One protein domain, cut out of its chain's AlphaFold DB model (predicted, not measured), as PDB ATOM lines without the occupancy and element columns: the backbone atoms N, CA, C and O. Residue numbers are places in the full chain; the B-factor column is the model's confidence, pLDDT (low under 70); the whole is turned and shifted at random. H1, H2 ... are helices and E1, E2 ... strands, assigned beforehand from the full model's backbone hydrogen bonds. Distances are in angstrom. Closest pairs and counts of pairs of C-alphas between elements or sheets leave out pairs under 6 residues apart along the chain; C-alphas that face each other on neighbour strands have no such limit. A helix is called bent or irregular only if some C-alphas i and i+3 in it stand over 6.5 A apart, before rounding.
ATOM      1  N   GLU A  42     123.451 159.616 168.777       75.50
ATOM      2  CA  GLU A  42     123.111 160.805 169.545       75.50
ATOM      3  C   GLU A  42     124.239 161.845 169.485       75.50
ATOM      4  O   GLU A  42     123.973 163.039 169.346       75.50
ATOM      5  N   GLY A  43     125.497 161.393 169.495       72.38
ATOM      6  CA  GLY A  43     126.664 162.253 169.303       72.38
ATOM      7  C   GLY A  43     126.650 162.917 167.925       72.38
ATOM      8  O   GLY A  43     126.762 164.138 167.822       72.38
ATOM      9  N   TYR A  44     126.407 162.141 166.863       77.12
ATOM     10  CA  TYR A  44     126.286 162.690 165.506       77.12
ATOM     11  C   TYR A  44     125.132 163.679 165.366       77.12
ATOM     12  O   TYR A  44     125.292 164.716 164.722       77.12
ATOM     13  N   TRP A  45     123.979 163.384 165.967       82.44
ATOM     14  CA  TRP A  45     122.853 164.315 165.979       82.44
ATOM     15  C   TRP A  45     123.174 165.604 166.719       82.44
ATOM     16  O   TRP A  45     122.827 166.667 166.217       82.44
ATOM     17  N   SER A  46     123.875 165.541 167.851       78.69
ATOM     18  CA  SER A  46     124.285 166.743 168.578       78.69
ATOM     19  C   SER A  46     125.217 167.621 167.738       78.69
ATOM     20  O   SER A  46     124.995 168.828 167.646       78.69
ATOM     21  N   VAL A  47     126.225 167.031 167.084       79.12
ATOM     22  CA  VAL A  47     127.144 167.780 166.204       79.12
ATOM     23  C   VAL A  47     126.390 168.393 165.022       79.12
ATOM     24  O   VAL A  47     126.584 169.567 164.715       79.12
ATOM     25  N   LEU A  48     125.494 167.632 164.385       82.69
ATOM     26  CA  LEU A  48     124.648 168.137 163.300       82.69
ATOM     27  C   LEU A  48     123.751 169.279 163.750       82.69
ATOM     28  O   LEU A  48     123.666 170.291 163.063       82.69
ATOM     29  N   HIS A  49     123.092 169.127 164.895       84.75
ATOM     30  CA  HIS A  49     122.206 170.141 165.440       84.75
ATOM     31  C   HIS A  49     122.962 171.451 165.675       84.75
ATOM     32  O   HIS A  49     122.518 172.509 165.232       84.75
ATOM     33  N   GLN A  50     124.125 171.384 166.328       80.06
ATOM     34  CA  GLN A  50     124.968 172.552 166.593       80.06
ATOM     35  C   GLN A  50     125.465 173.196 165.294       80.06
ATOM     36  O   GLN A  50     125.315 174.403 165.118       80.06
ATOM     37  N   GLY A  51     125.985 172.390 164.362       81.44
ATOM     38  CA  GLY A  51     126.473 172.879 163.074       81.44
ATOM     39  C   GLY A  51     125.379 173.552 162.247       81.44
ATOM     40  O   GLY A  51     125.592 174.640 161.720       81.44
ATOM     41  N   ILE A  52     124.182 172.961 162.190       85.50
ATOM     42  CA  ILE A  52     123.058 173.539 161.444       85.50
ATOM     43  C   ILE A  52     122.544 174.814 162.109       85.50
ATOM     44  O   ILE A  52     122.205 175.769 161.415       85.50
ATOM     45  N   THR A  53     122.520 174.859 163.441       85.12
ATOM     46  CA  THR A  53     122.098 176.057 164.183       85.12
ATOM     47  C   THR A  53     123.067 177.222 163.965       85.12
ATOM     48  O   THR A  53     122.629 178.358 163.828       85.12
ATOM     49  N   ALA A  54     124.374 176.950 163.910       79.06
ATOM     50  CA  ALA A  54     125.395 177.982 163.750       79.06
ATOM     51  C   ALA A  54     125.584 178.441 162.292       79.06
ATOM     52  O   ALA A  54     125.791 179.628 162.050       79.06
ATOM     53  N   TYR A  55     125.520 177.518 161.326       77.69
ATOM     54  CA  TYR A  55     125.946 177.778 159.941       77.69
ATOM     55  C   TYR A  55     124.861 177.527 158.884       77.69
ATOM     56  O   TYR A  55     125.031 177.922 157.732       77.69
ATOM     57  N   GLY A  56     123.741 176.900 159.251       83.50
ATOM     58  CA  GLY A  56     122.671 176.507 158.332       83.50
ATOM     59  C   GLY A  56     122.785 175.065 157.826       83.50
ATOM     60  O   GLY A  56     123.627 174.275 158.249       83.50
ATOM     61  N   ILE A  57     121.897 174.683 156.910       84.56
ATOM     62  CA  ILE A  57     121.813 173.324 156.369       84.56
ATOM     63  C   ILE A  57     122.881 173.130 155.288       84.56
ATOM     64  O   ILE A  57     122.804 173.759 154.232       84.56
ATOM     65  N   PRO A  58     123.833 172.210 155.462       82.25
ATOM     66  CA  PRO A  58     124.838 171.954 154.442       82.25
ATOM     67  C   PRO A  58     124.242 171.339 153.177       82.25
ATOM     68  O   PRO A  58     123.273 170.582 153.215       82.25
ATOM     69  N   VAL A  59     124.846 171.617 152.024       81.00
ATOM     70  CA  VAL A  59     124.425 170.983 150.762       81.00
ATOM     71  C   VAL A  59     124.730 169.485 150.773       81.00
ATOM     72  O   VAL A  59     123.923 168.669 150.317       81.00
ATOM     73  N   ALA A  60     125.894 169.108 151.297       79.12
ATOM     74  CA  ALA A  60     126.324 167.726 151.304       79.12
ATOM     75  C   ALA A  60     127.310 167.415 152.431       79.12
ATOM     76  O   ALA A  60     128.023 168.273 152.951       79.12
ATOM     77  N   LEU A  61     127.298 166.146 152.810       77.12
ATOM     78  CA  LEU A  61     128.031 165.543 153.898       77.12
ATOM     79  C   LEU A  61     128.953 164.471 153.335       77.12
ATOM     80  O   LEU A  61     128.503 163.424 152.880       77.12
ATOM     81  N   TYR A  62     130.249 164.725 153.366       71.12
ATOM     82  CA  TYR A  62     131.244 163.701 153.152       71.12
ATOM     83  C   TYR A  62     131.313 162.759 154.361       71.12
ATOM     84  O   TYR A  62     131.398 163.188 155.505       71.12
ATOM     85  N   VAL A  63     131.275 161.456 154.148       69.31
ATOM     86  CA  VAL A  63     131.286 160.490 155.253       69.31
ATOM     87  C   VAL A  63     132.175 159.311 154.909       69.31
ATOM     88  O   VAL A  63     132.287 158.910 153.746       69.31
ATOM     89  N   ASP A  64     132.838 158.765 155.926       64.44
ATOM     90  CA  ASP A  64     133.499 157.474 155.775       64.44
ATOM     91  C   ASP A  64     132.433 156.387 155.540       64.44
ATOM     92  O   ASP A  64     131.256 156.562 155.883       64.44
ATOM     93  N   ARG A  65     132.814 155.251 154.953       61.16
ATOM     94  CA  ARG A  65     131.918 154.109 154.687       61.16
ATOM     95  C   ARG A  65     131.573 153.337 155.966       61.16
ATOM     96  O   ARG A  65     131.466 152.114 155.954       61.16
ATOM     97  N   HIS A  66     131.372 154.048 157.067       58.41
ATOM     98  CA  HIS A  66     130.960 153.451 158.317       58.41
ATOM     99  C   HIS A  66     129.495 153.017 158.278       58.41
ATOM    100  O   HIS A  66     128.637 153.656 157.654       58.41
ATOM    101  N   THR A  67     129.191 151.950 159.011       51.16
ATOM    102  CA  THR A  67     127.864 151.321 159.079       51.16
ATOM    103  C   THR A  67     126.773 152.246 159.632       51.16
ATOM    104  O   THR A  67     125.588 152.035 159.383       51.16
ATOM    105  N   ILE A  68     127.164 153.318 160.330       54.31
ATOM    106  CA  ILE A  68     126.263 154.370 160.829       54.31
ATOM    107  C   ILE A  68     125.684 155.221 159.686       54.31
ATOM    108  O   ILE A  68     124.542 155.679 159.773       54.31
ATOM    109  N   PHE A  69     126.418 155.392 158.584       53.88
ATOM    110  CA  PHE A  69     125.987 156.170 157.412       53.88
ATOM    111  C   PHE A  69     125.487 155.301 156.266       53.88
ATOM    112  O   PHE A  69     124.723 155.764 155.419       53.88
ATOM    113  N   ARG A  70     125.900 154.033 156.249       52.50
ATOM    114  CA  ARG A  70     125.554 153.085 155.204       52.50
ATOM    115  C   ARG A  70     125.109 151.766 155.813       52.50
ATOM    116  O   ARG A  70     125.875 151.115 156.510       52.50
ATOM    117  N   SER A  71     123.883 151.344 155.514       55.81
ATOM    118  CA  SER A  71     123.452 149.996 155.880       55.81
ATOM    119  C   SER A  71     124.381 148.973 155.210       55.81
ATOM    120  O   SER A  71     124.625 149.106 154.011       55.81
ATOM    121  N   PRO A  72     124.850 147.923 155.907       52.44
ATOM    122  CA  PRO A  72     125.591 146.816 155.288       52.44
ATOM    123  C   PRO A  72     124.827 146.137 154.141       52.44
ATOM    124  O   PRO A  72     125.413 145.451 153.311       52.44
ATOM    125  N   LYS A  73     123.500 146.327 154.095       53.50
ATOM    126  CA  LYS A  73     122.619 145.841 153.028       53.50
ATOM    127  C   LYS A  73     122.575 146.757 151.800       53.50
ATOM    128  O   LYS A  73     122.025 146.364 150.788       53.50
ATOM    129  N   ALA A  74     123.164 147.952 151.857       53.31
ATOM    130  CA  ALA A  74     123.184 148.891 150.733       53.31
ATOM    131  C   ALA A  74     124.080 148.441 149.563       53.31
ATOM    132  O   ALA A  74     124.032 149.064 148.510       53.31
ATOM    133  N   ASP A  75     124.920 147.419 149.756       49.47
ATOM    134  CA  ASP A  75     125.659 146.721 148.687       49.47
ATOM    135  C   ASP A  75     124.951 145.428 148.228       49.47
ATOM    136  O   ASP A  75     125.448 144.736 147.347       49.47
ATOM    137  N   LYS A  76     123.821 145.067 148.852       47.56
ATOM    138  CA  LYS A  76     123.079 143.816 148.629       47.56
ATOM    139  C   LYS A  76     121.601 144.096 148.349       47.56
ATOM    140  O   LYS A  76     120.740 143.397 148.876       47.56
ATOM    141  N   LEU A  77     121.327 145.161 147.602       47.25
ATOM    142  CA  LEU A  77     119.985 145.428 147.104       47.25
ATOM    143  C   LEU A  77     119.635 144.357 146.069       47.25
ATOM    144  O   LEU A  77     120.446 144.052 145.193       47.25
ATOM    145  N   THR A  78     118.458 143.757 146.192       52.22
ATOM    146  CA  THR A  78     117.895 142.952 145.103       52.22
ATOM    147  C   THR A  78     117.423 143.881 143.982       52.22
ATOM    148  O   THR A  78     117.103 145.044 144.220       52.22
ATOM    149  N   ILE A  79     117.376 143.374 142.745       52.34
ATOM    150  CA  ILE A  79     116.957 144.146 141.558       52.34
ATOM    151  C   ILE A  79     115.573 144.787 141.784       52.34
ATOM    152  O   ILE A  79     115.354 145.931 141.397       52.34
ATOM    153  N   ASP A  80     114.681 144.096 142.500       52.22
ATOM    154  CA  ASP A  80     113.346 144.590 142.857       52.22
ATOM    155  C   ASP A  80     113.379 145.780 143.838       52.22
ATOM    156  O   ASP A  80     112.587 146.712 143.709       52.22
ATOM    157  N   GLU A  81     114.315 145.795 144.793       51.28
ATOM    158  CA  GLU A  81     114.495 146.897 145.753       51.28
ATOM    159  C   GLU A  81     115.132 148.133 145.088       51.28
ATOM    160  O   GLU A  81     114.798 149.272 145.432       51.28
ATOM    161  N   GLU A  82     116.004 147.934 144.089       52.41
ATOM    162  CA  GLU A  82     116.531 149.026 143.255       52.41
ATOM    163  C   GLU A  82     115.451 149.630 142.352       52.41
ATOM    164  O   GLU A  82     115.368 150.856 142.239       52.41
ATOM    165  N   LEU A  83     114.593 148.791 141.760       45.00
ATOM    166  CA  LEU A  83     113.486 149.222 140.902       45.00
ATOM    167  C   LEU A  83     112.384 149.945 141.699       45.00
ATOM    168  O   LEU A  83     111.788 150.897 141.197       45.00
ATOM    169  N   ALA A  84     112.160 149.547 142.958       51.88
ATOM    170  CA  ALA A  84     111.269 150.226 143.903       51.88
ATOM    171  C   ALA A  84     111.857 151.536 144.474       51.88
ATOM    172  O   ALA A  84     111.163 152.284 145.166       51.88
ATOM    173  N   GLY A  85     113.135 151.832 144.203       47.47
ATOM    174  CA  GLY A  85     113.831 153.014 144.718       47.47
ATOM    175  C   GLY A  85     114.118 152.971 146.226       47.47
ATOM    176  O   GLY A  85     114.535 153.985 146.805       47.47
ATOM    177  N   GLU A  86     113.928 151.824 146.879       48.34
ATOM    178  CA  GLU A  86     114.093 151.669 148.321       48.34
ATOM    179  C   GLU A  86     115.573 151.534 148.687       48.34
ATOM    180  O   GLU A  86     116.144 150.452 148.766       48.34
ATOM    181  N   LYS A  87     116.234 152.658 148.974       54.47
ATOM    182  CA  LYS A  87     117.600 152.624 149.518       54.47
ATOM    183  C   LYS A  87     117.550 152.313 151.019       54.47
ATOM    184  O   LYS A  87     116.975 153.114 151.767       54.47
ATOM    185  N   PRO A  88     118.199 151.239 151.521       50.75
ATOM    186  CA  PRO A  88     118.283 150.955 152.948       50.75
ATOM    187  C   PRO A  88     119.085 152.060 153.640       50.75
ATOM    188  O   PRO A  88     120.317 152.064 153.685       50.75
ATOM    189  N   SER A  89     118.355 153.031 154.176       62.34
ATOM    190  CA  SER A  89     118.888 154.203 154.857       62.34
ATOM    191  C   SER A  89     119.030 153.927 156.349       62.34
ATOM    192  O   SER A  89     118.126 153.395 157.003       62.34
ATOM    193  N   THR A  90     120.184 154.290 156.907       74.50
ATOM    194  CA  THR A  90     120.402 154.261 158.355       74.50
ATOM    195  C   THR A  90     119.531 155.320 159.036       74.50
ATOM    196  O   THR A  90     119.027 156.238 158.385       74.50
ATOM    197  N   ARG A  91     119.354 155.228 160.363       77.00
ATOM    198  CA  ARG A  91     118.596 156.237 161.134       77.00
ATOM    199  C   ARG A  91     119.108 157.656 160.868       77.00
ATOM    200  O   ARG A  91     118.312 158.566 160.666       77.00
ATOM    201  N   LEU A  92     120.430 157.806 160.800       75.88
ATOM    202  CA  LEU A  92     121.087 159.064 160.467       75.88
ATOM    203  C   LEU A  92     120.866 159.456 159.001       75.88
ATOM    204  O   LEU A  92     120.500 160.592 158.728       75.88
ATOM    205  N   GLY A  93     120.999 158.508 158.065       79.31
ATOM    206  CA  GLY A  93     120.764 158.751 156.641       79.31
ATOM    207  C   GLY A  93     119.352 159.257 156.331       79.31
ATOM    208  O   GLY A  93     119.201 160.150 155.504       79.31
ATOM    209  N   ARG A  94     118.325 158.756 157.033       82.06
ATOM    210  CA  ARG A  94     116.941 159.251 156.902       82.06
ATOM    211  C   ARG A  94     116.804 160.705 157.340       82.06
ATOM    212  O   ARG A  94     116.214 161.495 156.617       82.06
ATOM    213  N   ALA A  95     117.363 161.054 158.498       84.88
ATOM    214  CA  ALA A  95     117.291 162.416 159.023       84.88
ATOM    215  C   ALA A  95     118.049 163.414 158.128       84.88
ATOM    216  O   ALA A  95     117.564 164.502 157.840       84.88
ATOM    217  N   VAL A  96     119.219 163.012 157.630       84.31
ATOM    218  CA  VAL A  96     120.036 163.803 156.701       84.31
ATOM    219  C   VAL A  96     119.321 163.999 155.356       84.31
ATOM    220  O   VAL A  96     119.333 165.102 154.812       84.31
ATOM    221  N   ALA A  97     118.636 162.967 154.851       83.69
ATOM    222  CA  ALA A  97     117.815 163.069 153.646       83.69
ATOM    223  C   ALA A  97     116.585 163.975 153.837       83.69
ATOM    224  O   ALA A  97     116.260 164.734 152.930       83.69
ATOM    225  N   GLU A  98     115.939 163.946 155.011       86.12
ATOM    226  CA  GLU A  98     114.816 164.837 155.362       86.12
ATOM    227  C   GLU A  98     115.248 166.313 155.389       86.12
ATOM    228  O   GLU A  98     114.511 167.175 154.926       86.12
ATOM    229  N   LEU A  99     116.486 166.600 155.806       84.56
ATOM    230  CA  LEU A  99     117.102 167.933 155.701       84.56
ATOM    231  C   LEU A  99     117.557 168.285 154.269       84.56
ATOM    232  O   LEU A  99     118.096 169.364 154.023       84.56
ATOM    233  N   GLY A 100     117.390 167.371 153.309       84.06
ATOM    234  CA  GLY A 100     117.827 167.541 151.926       84.06
ATOM    235  C   GLY A 100     119.346 167.599 151.765       84.06
ATOM    236  O   GLY A 100     119.829 168.219 150.818       84.06
ATOM    237  N   ILE A 101     120.104 167.022 152.696       83.44
ATOM    238  CA  ILE A 101     121.566 166.985 152.664       83.44
ATOM    239  C   ILE A 101     122.000 165.722 151.905       83.44
ATOM    240  O   ILE A 101     121.536 164.617 152.188       83.44
ATOM    241  N   SER A 102     122.911 165.852 150.939       80.56
ATOM    242  CA  SER A 102     123.410 164.687 150.185       80.56
ATOM    243  C   SER A 102     124.606 164.028 150.876       80.56
ATOM    244  O   SER A 102     125.557 164.714 151.221       80.56
ATOM    245  N   LEU A 103     124.615 162.700 151.031       77.69
ATOM    246  CA  LEU A 103     125.776 161.967 151.559       77.69
ATOM    247  C   LEU A 103     126.748 161.577 150.433       77.69
ATOM    248  O   LEU A 103     126.372 160.866 149.500       77.69
ATOM    249  N   THR A 104     128.006 162.000 150.547       73.06
ATOM    250  CA  THR A 104     129.110 161.649 149.646       73.06
ATOM    251  C   THR A 104     130.071 160.715 150.376       73.06
ATOM    252  O   THR A 104     130.730 161.105 151.333       73.06
ATOM    253  N   PHE A 105     130.174 159.464 149.938       71.62
ATOM    254  CA  PHE A 105     131.050 158.487 150.589       71.62
ATOM    255  C   PHE A 105     132.485 158.583 150.072       71.62
ATOM    256  O   PHE A 105     132.703 158.649 148.858       71.62
ATOM    257  N   ALA A 106     133.458 158.521 150.981       65.25
ATOM    258  CA  ALA A 106     134.868 158.451 150.620       65.25
ATOM    259  C   ALA A 106     135.160 157.176 149.812       65.25
ATOM    260  O   ALA A 106     134.906 156.066 150.282       65.25
ATOM    261  N   ARG A 107     135.671 157.332 148.583       61.84
ATOM    262  CA  ARG A 107     136.029 156.207 147.699       61.84
ATOM    263  C   ARG A 107     137.536 155.963 147.600       61.84
ATOM    264  O   ARG A 107     137.917 154.913 147.099       61.84
ATOM    265  N   SER A 108     138.381 156.884 148.076       57.94
ATOM    266  CA  SER A 108     139.837 156.737 148.002       57.94
ATOM    267  C   SER A 108     140.585 157.350 149.203       57.94
ATOM    268  O   SER A 108     140.164 158.389 149.726       57.94
ATOM    269  N   PRO A 109     141.714 156.744 149.629       55.03
ATOM    270  CA  PRO A 109     142.621 157.301 150.642       55.03
ATOM    271  C   PRO A 109     143.218 158.665 150.258       55.03
ATOM    272  O   PRO A 109     143.446 159.521 151.111       55.03
ATOM    273  N   GLN A 110     143.428 158.913 148.961       57.81
ATOM    274  CA  GLN A 110     144.056 160.132 148.442       57.81
ATOM    275  C   GLN A 110     143.219 161.392 148.733       57.81
ATOM    276  O   GLN A 110     143.779 162.448 149.025       57.81
ATOM    277  N   ALA A 111     141.885 161.281 148.759       52.47
ATOM    278  CA  ALA A 111     140.986 162.369 149.168       52.47
ATOM    279  C   ALA A 111     140.967 162.609 150.697       52.47
ATOM    280  O   ALA A 111     140.390 163.586 151.190       52.47
ATOM    281  N   LYS A 112     141.570 161.709 151.482       61.66
ATOM    282  CA  LYS A 112     141.563 161.722 152.952       61.66
ATOM    283  C   LYS A 112     142.827 162.370 153.537       61.66
ATOM    284  O   LYS A 112     142.710 163.150 154.482       61.66
ATOM    285  N   GLY A 113     143.980 162.206 152.880       64.94
ATOM    286  CA  GLY A 113     145.295 162.571 153.427       64.94
ATOM    287  C   GLY A 113     145.500 164.035 153.848       64.94
ATOM    288  O   GLY A 113     146.157 164.292 154.851       64.94
ATOM    289  N   ARG A 114     144.931 165.031 153.148       66.75
ATOM    290  CA  ARG A 114     145.085 166.448 153.562       66.75
ATOM    291  C   ARG A 114     144.322 166.765 154.853       66.75
ATOM    292  O   ARG A 114     144.794 167.548 155.670       66.75
ATOM    293  N   ILE A 115     143.145 166.172 155.017       66.25
ATOM    294  CA  ILE A 115     142.295 166.403 156.185       66.25
ATOM    295  C   ILE A 115     142.771 165.556 157.363       66.25
ATOM    296  O   ILE A 115     142.764 166.053 158.479       66.25
ATOM    297  N   GLU A 116     143.262 164.340 157.128       72.00
ATOM    298  CA  GLU A 116     143.912 163.533 158.172       72.00
ATOM    299  C   GLU A 116     145.106 164.266 158.784       72.00
ATOM    300  O   GLU A 116     145.137 164.437 159.996       72.00
ATOM    301  N   ARG A 117     145.996 164.843 157.964       75.19
ATOM    302  CA  ARG A 117     147.121 165.660 158.461       75.19
ATOM    303  C   ARG A 117     146.666 166.877 159.270       75.19
ATOM    304  O   ARG A 117     147.289 167.230 160.270       75.19
ATOM    305  N   LEU A 118     145.585 167.539 158.846       72.81
ATOM    306  CA  LEU A 118     144.999 168.653 159.601       72.81
ATOM    307  C   LEU A 118     144.465 168.181 160.961       72.81
ATOM    308  O   LEU A 118     144.618 168.877 161.960       72.81
ATOM    309  N   TRP A 119     143.837 167.008 161.009       71.81
ATOM    310  CA  TRP A 119     143.316 166.452 162.253       71.81
ATOM    311  C   TRP A 119     144.417 165.974 163.188       71.81
ATOM    312  O   TRP A 119     144.314 166.250 164.376       71.81
ATOM    313  N   GLU A 120     145.463 165.328 162.680       75.19
ATOM    314  CA  GLU A 120     146.641 164.950 163.472       75.19
ATOM    315  C   GLU A 120     147.269 166.189 164.116       75.19
ATOM    316  O   GLU A 120     147.369 166.280 165.339       75.19
ATOM    317  N   THR A 121     147.555 167.217 163.310       77.38
ATOM    318  CA  THR A 121     148.110 168.480 163.824       77.38
ATOM    319  C   THR A 121     147.187 169.174 164.827       77.38
ATOM    320  O   THR A 121     147.664 169.747 165.811       77.38
ATOM    321  N   LEU A 122     145.868 169.124 164.623       77.00
ATOM    322  CA  LEU A 122     144.907 169.703 165.558       77.00
ATOM    323  C   LEU A 122     144.811 168.904 166.864       77.00
ATOM    324  O   LEU A 122     144.748 169.518 167.926       77.00
ATOM    325  N   GLN A 123     144.822 167.570 166.808       77.56
ATOM    326  CA  GLN A 123     144.789 166.699 167.988       77.56
ATOM    327  C   GLN A 123     146.043 166.873 168.845       77.56
ATOM    328  O   GLN A 123     145.938 167.061 170.064       77.56
ATOM    329  N   ASP A 124     147.212 166.893 168.207       81.81
ATOM    330  CA  ASP A 124     148.481 167.128 168.886       81.81
ATOM    331  C   ASP A 124     148.472 168.498 169.559       81.81
ATOM    332  O   ASP A 124     148.707 168.612 170.766       81.81
ATOM    333  N   ARG A 125     148.125 169.555 168.818       81.94
ATOM    334  CA  ARG A 125     148.104 170.918 169.357       81.94
ATOM    335  C   ARG A 125     147.094 171.084 170.484       81.94
ATOM    336  O   ARG A 125     147.425 171.677 171.508       81.94
ATOM    337  N   LEU A 126     145.887 170.551 170.319       83.19
ATOM    338  CA  LEU A 126     144.842 170.619 171.334       83.19
ATOM    339  C   LEU A 126     145.301 169.963 172.640       83.19
ATOM    340  O   LEU A 126     145.100 170.528 173.712       83.19
ATOM    341  N   THR A 127     145.970 168.811 172.559       83.88
ATOM    342  CA  THR A 127     146.496 168.116 173.742       83.88
ATOM    343  C   THR A 127     147.519 168.972 174.493       83.88
ATOM    344  O   THR A 127     147.479 169.051 175.722       83.88
ATOM    345  N   HIS A 128     148.414 169.649 173.771       87.56
ATOM    346  CA  HIS A 128     149.397 170.552 174.376       87.56
ATOM    347  C   HIS A 128     148.739 171.785 175.007       87.56
ATOM    348  O   HIS A 128     149.081 172.157 176.126       87.56
ATOM    349  N   GLU A 129     147.765 172.383 174.328       86.44
ATOM    350  CA  GLU A 129     147.057 173.577 174.795       86.44
ATOM    351  C   GLU A 129     146.216 173.294 176.051       86.44
ATOM    352  O   GLU A 129     146.271 174.053 177.019       86.44
ATOM    353  N   LEU A 130     145.507 172.159 176.099       84.88
ATOM    354  CA  LEU A 130     144.761 171.739 177.292       84.88
ATOM    355  C   LEU A 130     145.685 171.543 178.503       84.88
ATOM    356  O   LEU A 130     145.351 171.969 179.610       84.88
ATOM    357  N   ARG A 131     146.868 170.945 178.293       88.12
ATOM    358  CA  ARG A 131     147.889 170.777 179.341       88.12
ATOM    359  C   ARG A 131     148.458 172.114 179.804       88.12
ATOM    360  O   ARG A 131     148.589 172.325 181.008       88.12
ATOM    361  N   LEU A 132     148.756 173.019 178.873       91.81
ATOM    362  CA  LEU A 132     149.281 174.353 179.170       91.81
ATOM    363  C   LEU A 132     148.300 175.169 180.023       91.81
ATOM    364  O   LEU A 132     148.710 175.833 180.973       91.81
ATOM    365  N   HIS A 133     147.003 175.046 179.747       87.81
ATOM    366  CA  HIS A 133     145.938 175.682 180.521       87.81
ATOM    367  C   HIS A 133     145.492 174.885 181.761       87.81
ATOM    368  O   HIS A 133     144.561 175.306 182.445       87.81
ATOM    369  N   ARG A 134     146.157 173.761 182.078       90.88
ATOM    370  CA  ARG A 134     145.860 172.882 183.227       90.88
ATOM    371  C   ARG A 134     144.389 172.454 183.305       90.88
ATOM    372  O   ARG A 134     143.820 172.331 184.387       90.88
ATOM    373  N   ILE A 135     143.768 172.226 182.151       86.44
ATOM    374  CA  ILE A 135     142.363 171.831 182.063       86.44
ATOM    375  C   ILE A 135     142.245 170.336 182.366       86.44
ATOM    376  O   ILE A 135     142.814 169.508 181.657       86.44
ATOM    377  N   SER A 136     141.484 169.993 183.403       80.81
ATOM    378  CA  SER A 136     141.282 168.610 183.858       80.81
ATOM    379  C   SER A 136     139.814 168.167 183.892       80.81
ATOM    380  O   SER A 136     139.539 166.992 184.113       80.81
ATOM    381  N   THR A 137     138.872 169.081 183.650       79.94
ATOM    382  CA  THR A 137     137.425 168.809 183.665       79.94
ATOM    383  C   THR A 137     136.823 168.921 182.271       79.94
ATOM    384  O   THR A 137     137.246 169.765 181.473       79.94
ATOM    385  N   LEU A 138     135.778 168.138 182.012       76.62
ATOM    386  CA  LEU A 138     135.061 168.116 180.740       76.62
ATOM    387  C   LEU A 138     134.439 169.479 180.392       76.62
ATOM    388  O   LEU A 138     134.520 169.941 179.256       76.62
ATOM    389  N   GLU A 139     133.855 170.147 181.381       79.06
ATOM    390  CA  GLU A 139     133.182 171.437 181.241       79.06
ATOM    391  C   GLU A 139     134.179 172.529 180.840       79.06
ATOM    392  O   GLU A 139     133.950 173.259 179.872       79.06
ATOM    393  N   ALA A 140     135.322 172.594 181.528       77.44
ATOM    394  CA  ALA A 140     136.393 173.531 181.193       77.44
ATOM    395  C   ALA A 140     137.006 173.242 179.812       77.44
ATOM    396  O   ALA A 140     137.292 174.180 179.069       77.44
ATOM    397  N   ALA A 141     137.145 171.969 179.425       78.88
ATOM    398  CA  ALA A 141     137.599 171.604 178.082       78.88
ATOM    399  C   ALA A 141     136.614 172.084 177.009       78.88
ATOM    400  O   ALA A 141     137.019 172.700 176.028       78.88
ATOM    401  N   ASN A 142     135.314 171.884 177.223       78.50
ATOM    402  CA  ASN A 142     134.255 172.337 176.324       78.50
ATOM    403  C   ASN A 142     134.184 173.869 176.195       78.50
ATOM    404  O   ASN A 142     133.886 174.384 175.116       78.50
ATOM    405  N   ALA A 143     134.457 174.612 177.268       83.12
ATOM    406  CA  ALA A 143     134.560 176.070 177.215       83.12
ATOM    407  C   ALA A 143     135.812 176.517 176.441       83.12
ATOM    408  O   ALA A 143     135.726 177.361 175.547       83.12
ATOM    409  N   PHE A 144     136.962 175.902 176.734       83.81
ATOM    410  CA  PHE A 144     138.226 176.185 176.061       83.81
ATOM    411  C   PHE A 144     138.171 175.896 174.560       83.81
ATOM    412  O   PHE A 144     138.663 176.689 173.758       83.81
ATOM    413  N   LEU A 145     137.549 174.780 174.175       81.38
ATOM    414  CA  LEU A 145     137.456 174.326 172.792       81.38
ATOM    415  C   LEU A 145     136.797 175.357 171.876       81.38
ATOM    416  O   LEU A 145     137.297 175.573 170.776       81.38
ATOM    417  N   ARG A 146     135.740 176.042 172.328       77.38
ATOM    418  CA  ARG A 146     135.070 177.086 171.530       77.38
ATOM    419  C   ARG A 146     136.039 178.214 171.164       77.38
ATOM    420  O   ARG A 146     136.243 178.496 169.987       77.38
ATOM    421  N   ALA A 147     136.723 178.770 172.164       81.50
ATOM    422  CA  ALA A 147     137.704 179.837 171.960       81.50
ATOM    423  C   ALA A 147     138.969 179.354 171.225       81.50
ATOM    424  O   ALA A 147     139.620 180.103 170.493       81.50
ATOM    425  N   PHE A 148     139.374 178.098 171.420       82.06
ATOM    426  CA  PHE A 148     140.494 177.498 170.697       82.06
ATOM    427  C   PHE A 148     140.206 177.401 169.199       82.06
ATOM    428  O   PHE A 148     141.050 177.795 168.395       82.06
ATOM    429  N   VAL A 149     139.014 176.934 168.831       79.50
ATOM    430  CA  VAL A 149     138.578 176.805 167.438       79.50
ATOM    431  C   VAL A 149     138.584 178.165 166.753       79.50
ATOM    432  O   VAL A 149     139.162 178.287 165.677       79.50
ATOM    433  N   GLU A 150     138.024 179.202 167.367       78.69
ATOM    434  CA  GLU A 150     138.037 180.557 166.797       78.69
ATOM    435  C   GLU A 150     139.466 181.049 166.517       78.69
ATOM    436  O   GLU A 150     139.787 181.442 165.392       78.69
ATOM    437  N   ARG A 151     140.371 180.933 167.501       82.88
ATOM    438  CA  ARG A 151     141.788 181.320 167.352       82.88
ATOM    439  C   ARG A 151     142.522 180.488 166.303       82.88
ATOM    440  O   ARG A 151     143.359 181.014 165.567       82.88
ATOM    441  N   PHE A 152     142.233 179.191 166.241       79.38
ATOM    442  CA  PHE A 152     142.811 178.289 165.251       79.38
ATOM    443  C   PHE A 152     142.370 178.690 163.842       79.38
ATOM    444  O   PHE A 152     143.197 178.817 162.940       79.38
ATOM    445  N   ASN A 153     141.081 178.968 163.660       76.81
ATOM    446  CA  ASN A 153     140.541 179.396 162.379       76.81
ATOM    447  C   ASN A 153     141.079 180.754 161.949       76.81
ATOM    448  O   ASN A 153     141.448 180.893 160.791       76.81
ATOM    449  N   ALA A 154     141.236 181.710 162.861       78.56
ATOM    450  CA  ALA A 154     141.840 182.999 162.530       78.56
ATOM    451  C   ALA A 154     143.270 182.874 161.963       78.56
ATOM    452  O   ALA A 154     143.675 183.687 161.139       78.56
ATOM    453  N   ARG A 155     144.037 181.858 162.385       81.00
ATOM    454  CA  ARG A 155     145.434 181.658 161.955       81.00
ATOM    455  C   ARG A 155     145.601 180.739 160.750       81.00
ATOM    456  O   ARG A 155     146.514 180.949 159.960       81.00
ATOM    457  N   PHE A 156     144.785 179.693 160.651       78.19
ATOM    458  CA  PHE A 156     144.992 178.598 159.694       78.19
ATOM    459  C   PHE A 156     143.861 178.457 158.676       78.19
ATOM    460  O   PHE A 156     143.917 177.574 157.815       78.19
ATOM    461  N   ALA A 157     142.814 179.284 158.756       74.62
ATOM    462  CA  ALA A 157     141.816 179.332 157.702       74.62
ATOM    463  C   ALA A 157     142.457 179.772 156.391       74.62
ATOM    464  O   ALA A 157     143.260 180.697 156.352       74.62
ATOM    465  N   VAL A 158     142.051 179.113 155.310       72.50
ATOM    466  CA  VAL A 158     142.428 179.514 153.963       72.50
ATOM    467  C   VAL A 158     141.189 179.979 153.224       72.50
ATOM    468  O   VAL A 158     140.110 179.403 153.407       72.50
ATOM    469  N   GLU A 159     141.364 181.021 152.419       64.94
ATOM    470  CA  GLU A 159     140.304 181.627 151.627       64.94
ATOM    471  C   GLU A 159     139.692 180.617 150.647       64.94
ATOM    472  O   GLU A 159     140.434 179.823 150.053       64.94
ATOM    473  N   PRO A 160     138.354 180.585 150.523       66.25
ATOM    474  CA  PRO A 160     137.673 179.701 149.597       66.25
ATOM    475  C   PRO A 160     137.972 180.015 148.126       66.25
ATOM    476  O   PRO A 160     138.184 181.164 147.769       66.25
ATOM    477  N   GLU A 161     137.952 178.998 147.259       70.44
ATOM    478  CA  GLU A 161     138.101 179.202 145.804       70.44
ATOM    479  C   GLU A 161     136.810 179.744 145.169       70.44
ATOM    480  O   GLU A 161     136.853 180.512 144.212       70.44
ATOM    481  N   SER A 162     135.651 179.376 145.725       71.06
ATOM    482  CA  SER A 162     134.344 179.877 145.299       71.06
ATOM    483  C   SER A 162     133.680 180.660 146.435       71.06
ATOM    484  O   SER A 162     133.628 180.162 147.559       71.06
ATOM    485  N   PRO A 163     133.113 181.847 146.165       70.81
ATOM    486  CA  PRO A 163     132.437 182.655 147.179       70.81
ATOM    487  C   PRO A 163     131.023 182.152 147.520       70.81
ATOM    488  O   PRO A 163     130.369 182.707 148.403       70.81
ATOM    489  N   GLU A 164     130.512 181.132 146.824       72.19
ATOM    490  CA  GLU A 164     129.149 180.647 147.038       72.19
ATOM    491  C   GLU A 164     129.007 179.883 148.366       72.19
ATOM    492  O   GLU A 164     129.820 179.006 148.679       72.19
ATOM    493  N   PRO A 165     127.942 180.138 149.148       70.50
ATOM    494  CA  PRO A 165     127.757 179.481 150.430       70.50
ATOM    495  C   PRO A 165     127.470 177.982 150.253       70.50
ATOM    496  O   PRO A 165     126.514 177.574 149.594       70.50
ATOM    497  N   ALA A 166     128.260 177.141 150.927       75.62
ATOM    498  CA  ALA A 166     128.042 175.690 151.002       75.62
ATOM    499  C   ALA A 166     126.849 175.284 151.898       75.62
ATOM    500  O   ALA A 166     126.541 174.095 152.041       75.62
ATOM    501  N   TYR A 167     126.180 176.271 152.495       80.44
ATOM    502  CA  TYR A 167     125.067 176.119 153.419       80.44
ATOM    503  C   TYR A 167     123.840 176.865 152.907       80.44
ATOM    504  O   TYR A 167     123.926 177.942 152.322       80.44
ATOM    505  N   ARG A 168     122.678 176.278 153.161       86.38
ATOM    506  CA  ARG A 168     121.361 176.857 152.931       86.38
ATOM    507  C   ARG A 168     120.787 177.339 154.261       86.38
ATOM    508  O   ARG A 168     121.052 176.718 155.290       86.38
ATOM    509  N   PRO A 169     119.972 178.400 154.268       85.88
ATOM    510  CA  PRO A 169     119.315 178.838 155.490       85.88
ATOM    511  C   PRO A 169     118.393 177.741 156.037       85.88
ATOM    512  O   PRO A 169     117.720 177.033 155.281       85.88
TER     513      PRO A 169
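AT A GLANCE: This is residues 42 to 169 of the 314 residues of the protein "Integrase catalytic domain-containing protein" of Alicyclobacillus acidocaldarius LAA1 (UniProt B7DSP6). A small two-stranded parallel sheet, E1 beside E2, stands in the middle of a loose, drawn-out model, with H4 next to E2 and H1 near H4; from there a thin arm with the short helices H2 and H3 reaches to one end, and the long helices H5 and H6 make a V at the other. The arm's residues 78 to 85 stick out, and after H6 a tail folds back, its residues 167 to 168 pairing with residues 57 to 58. The printed part has 128 residues, with six named helices and two named strands in the order H1 E1 H2 H3 H4 E2 H5 H6, and its class is mostly helix. It is loose, with a radius of gyration of the C-alphas of 18.4 A, and elongated, spanning 59 by 35 by 31 A.

IN THESE COORDINATES: Strand E1 is residues 60 to 63, 9.6 A long, beginning at C-alpha 60 at (126.324, 167.726, 151.304). Strand E2 is residues 102 to 105, 9.8 A long. Helix H4 is residues 91 to 98, 11.0 A long, and H1 is residues 42 to 55, 19.7 A long, beginning at C-alpha 42 at (123.111, 160.805, 169.545). H2 is residues 72 to 75 and only just irregular, with C-alphas 72 and 75 6.6 A apart; H3 is residues 79 to 83, 6.2 A long. H5, residues 113 to 132, measures 28.6 A. H6, residues 138 to 156, measures 25.5 A, has a kink of 30 degrees near residue 147, and ends at C-alpha 156 at (144.992, 178.598, 159.694).

HOW THE PARTS SIT: E1 and E2 are parallel neighbours at 27 degrees, with N 61 and O 102 2.8 A apart and N 63 and O 104 2.9 A apart, within hydrogen-bond range. With H2, H3 and H4 between them they form a strand-helix-strand unit, two parallel neighbour strands joined through helices. The closest C-alphas of H4 and E2, those of Val 96 and Ser 102, are 7.4 A apart. H1 and H4 are close but not clearly touching, the closest C-alphas being those of Trp 45 and Leu 92, 7.8 A apart; they run the same way at a shallow tilt of 25 degrees. H2 and H3 are apart, and so are H3 and H4. H5 and H6 are close but not clearly touching, with the C-alphas of Leu 130 and Ala 141 closest at 7.2 A; they run opposite ways at a steep tilt of 53 degrees. Every O i to N i+4 pair is within hydrogen-bond range in H1, H3, H4 and H5, and 13 of 15 are in H6; H2 is too short for such a pair.

THE WHOLE: The two C-alphas farthest apart, those of Asp 80 and Leu 132, are 59.1 A apart. The printed part has no cut, and none of its links is long. Residues 157 to 169 hold no named element, and residues 157 to 164 stand free. The mean pLDDT of the printed part is 72.6; residues 63 to 89, 106 to 115 and 159 to 160 are under 70.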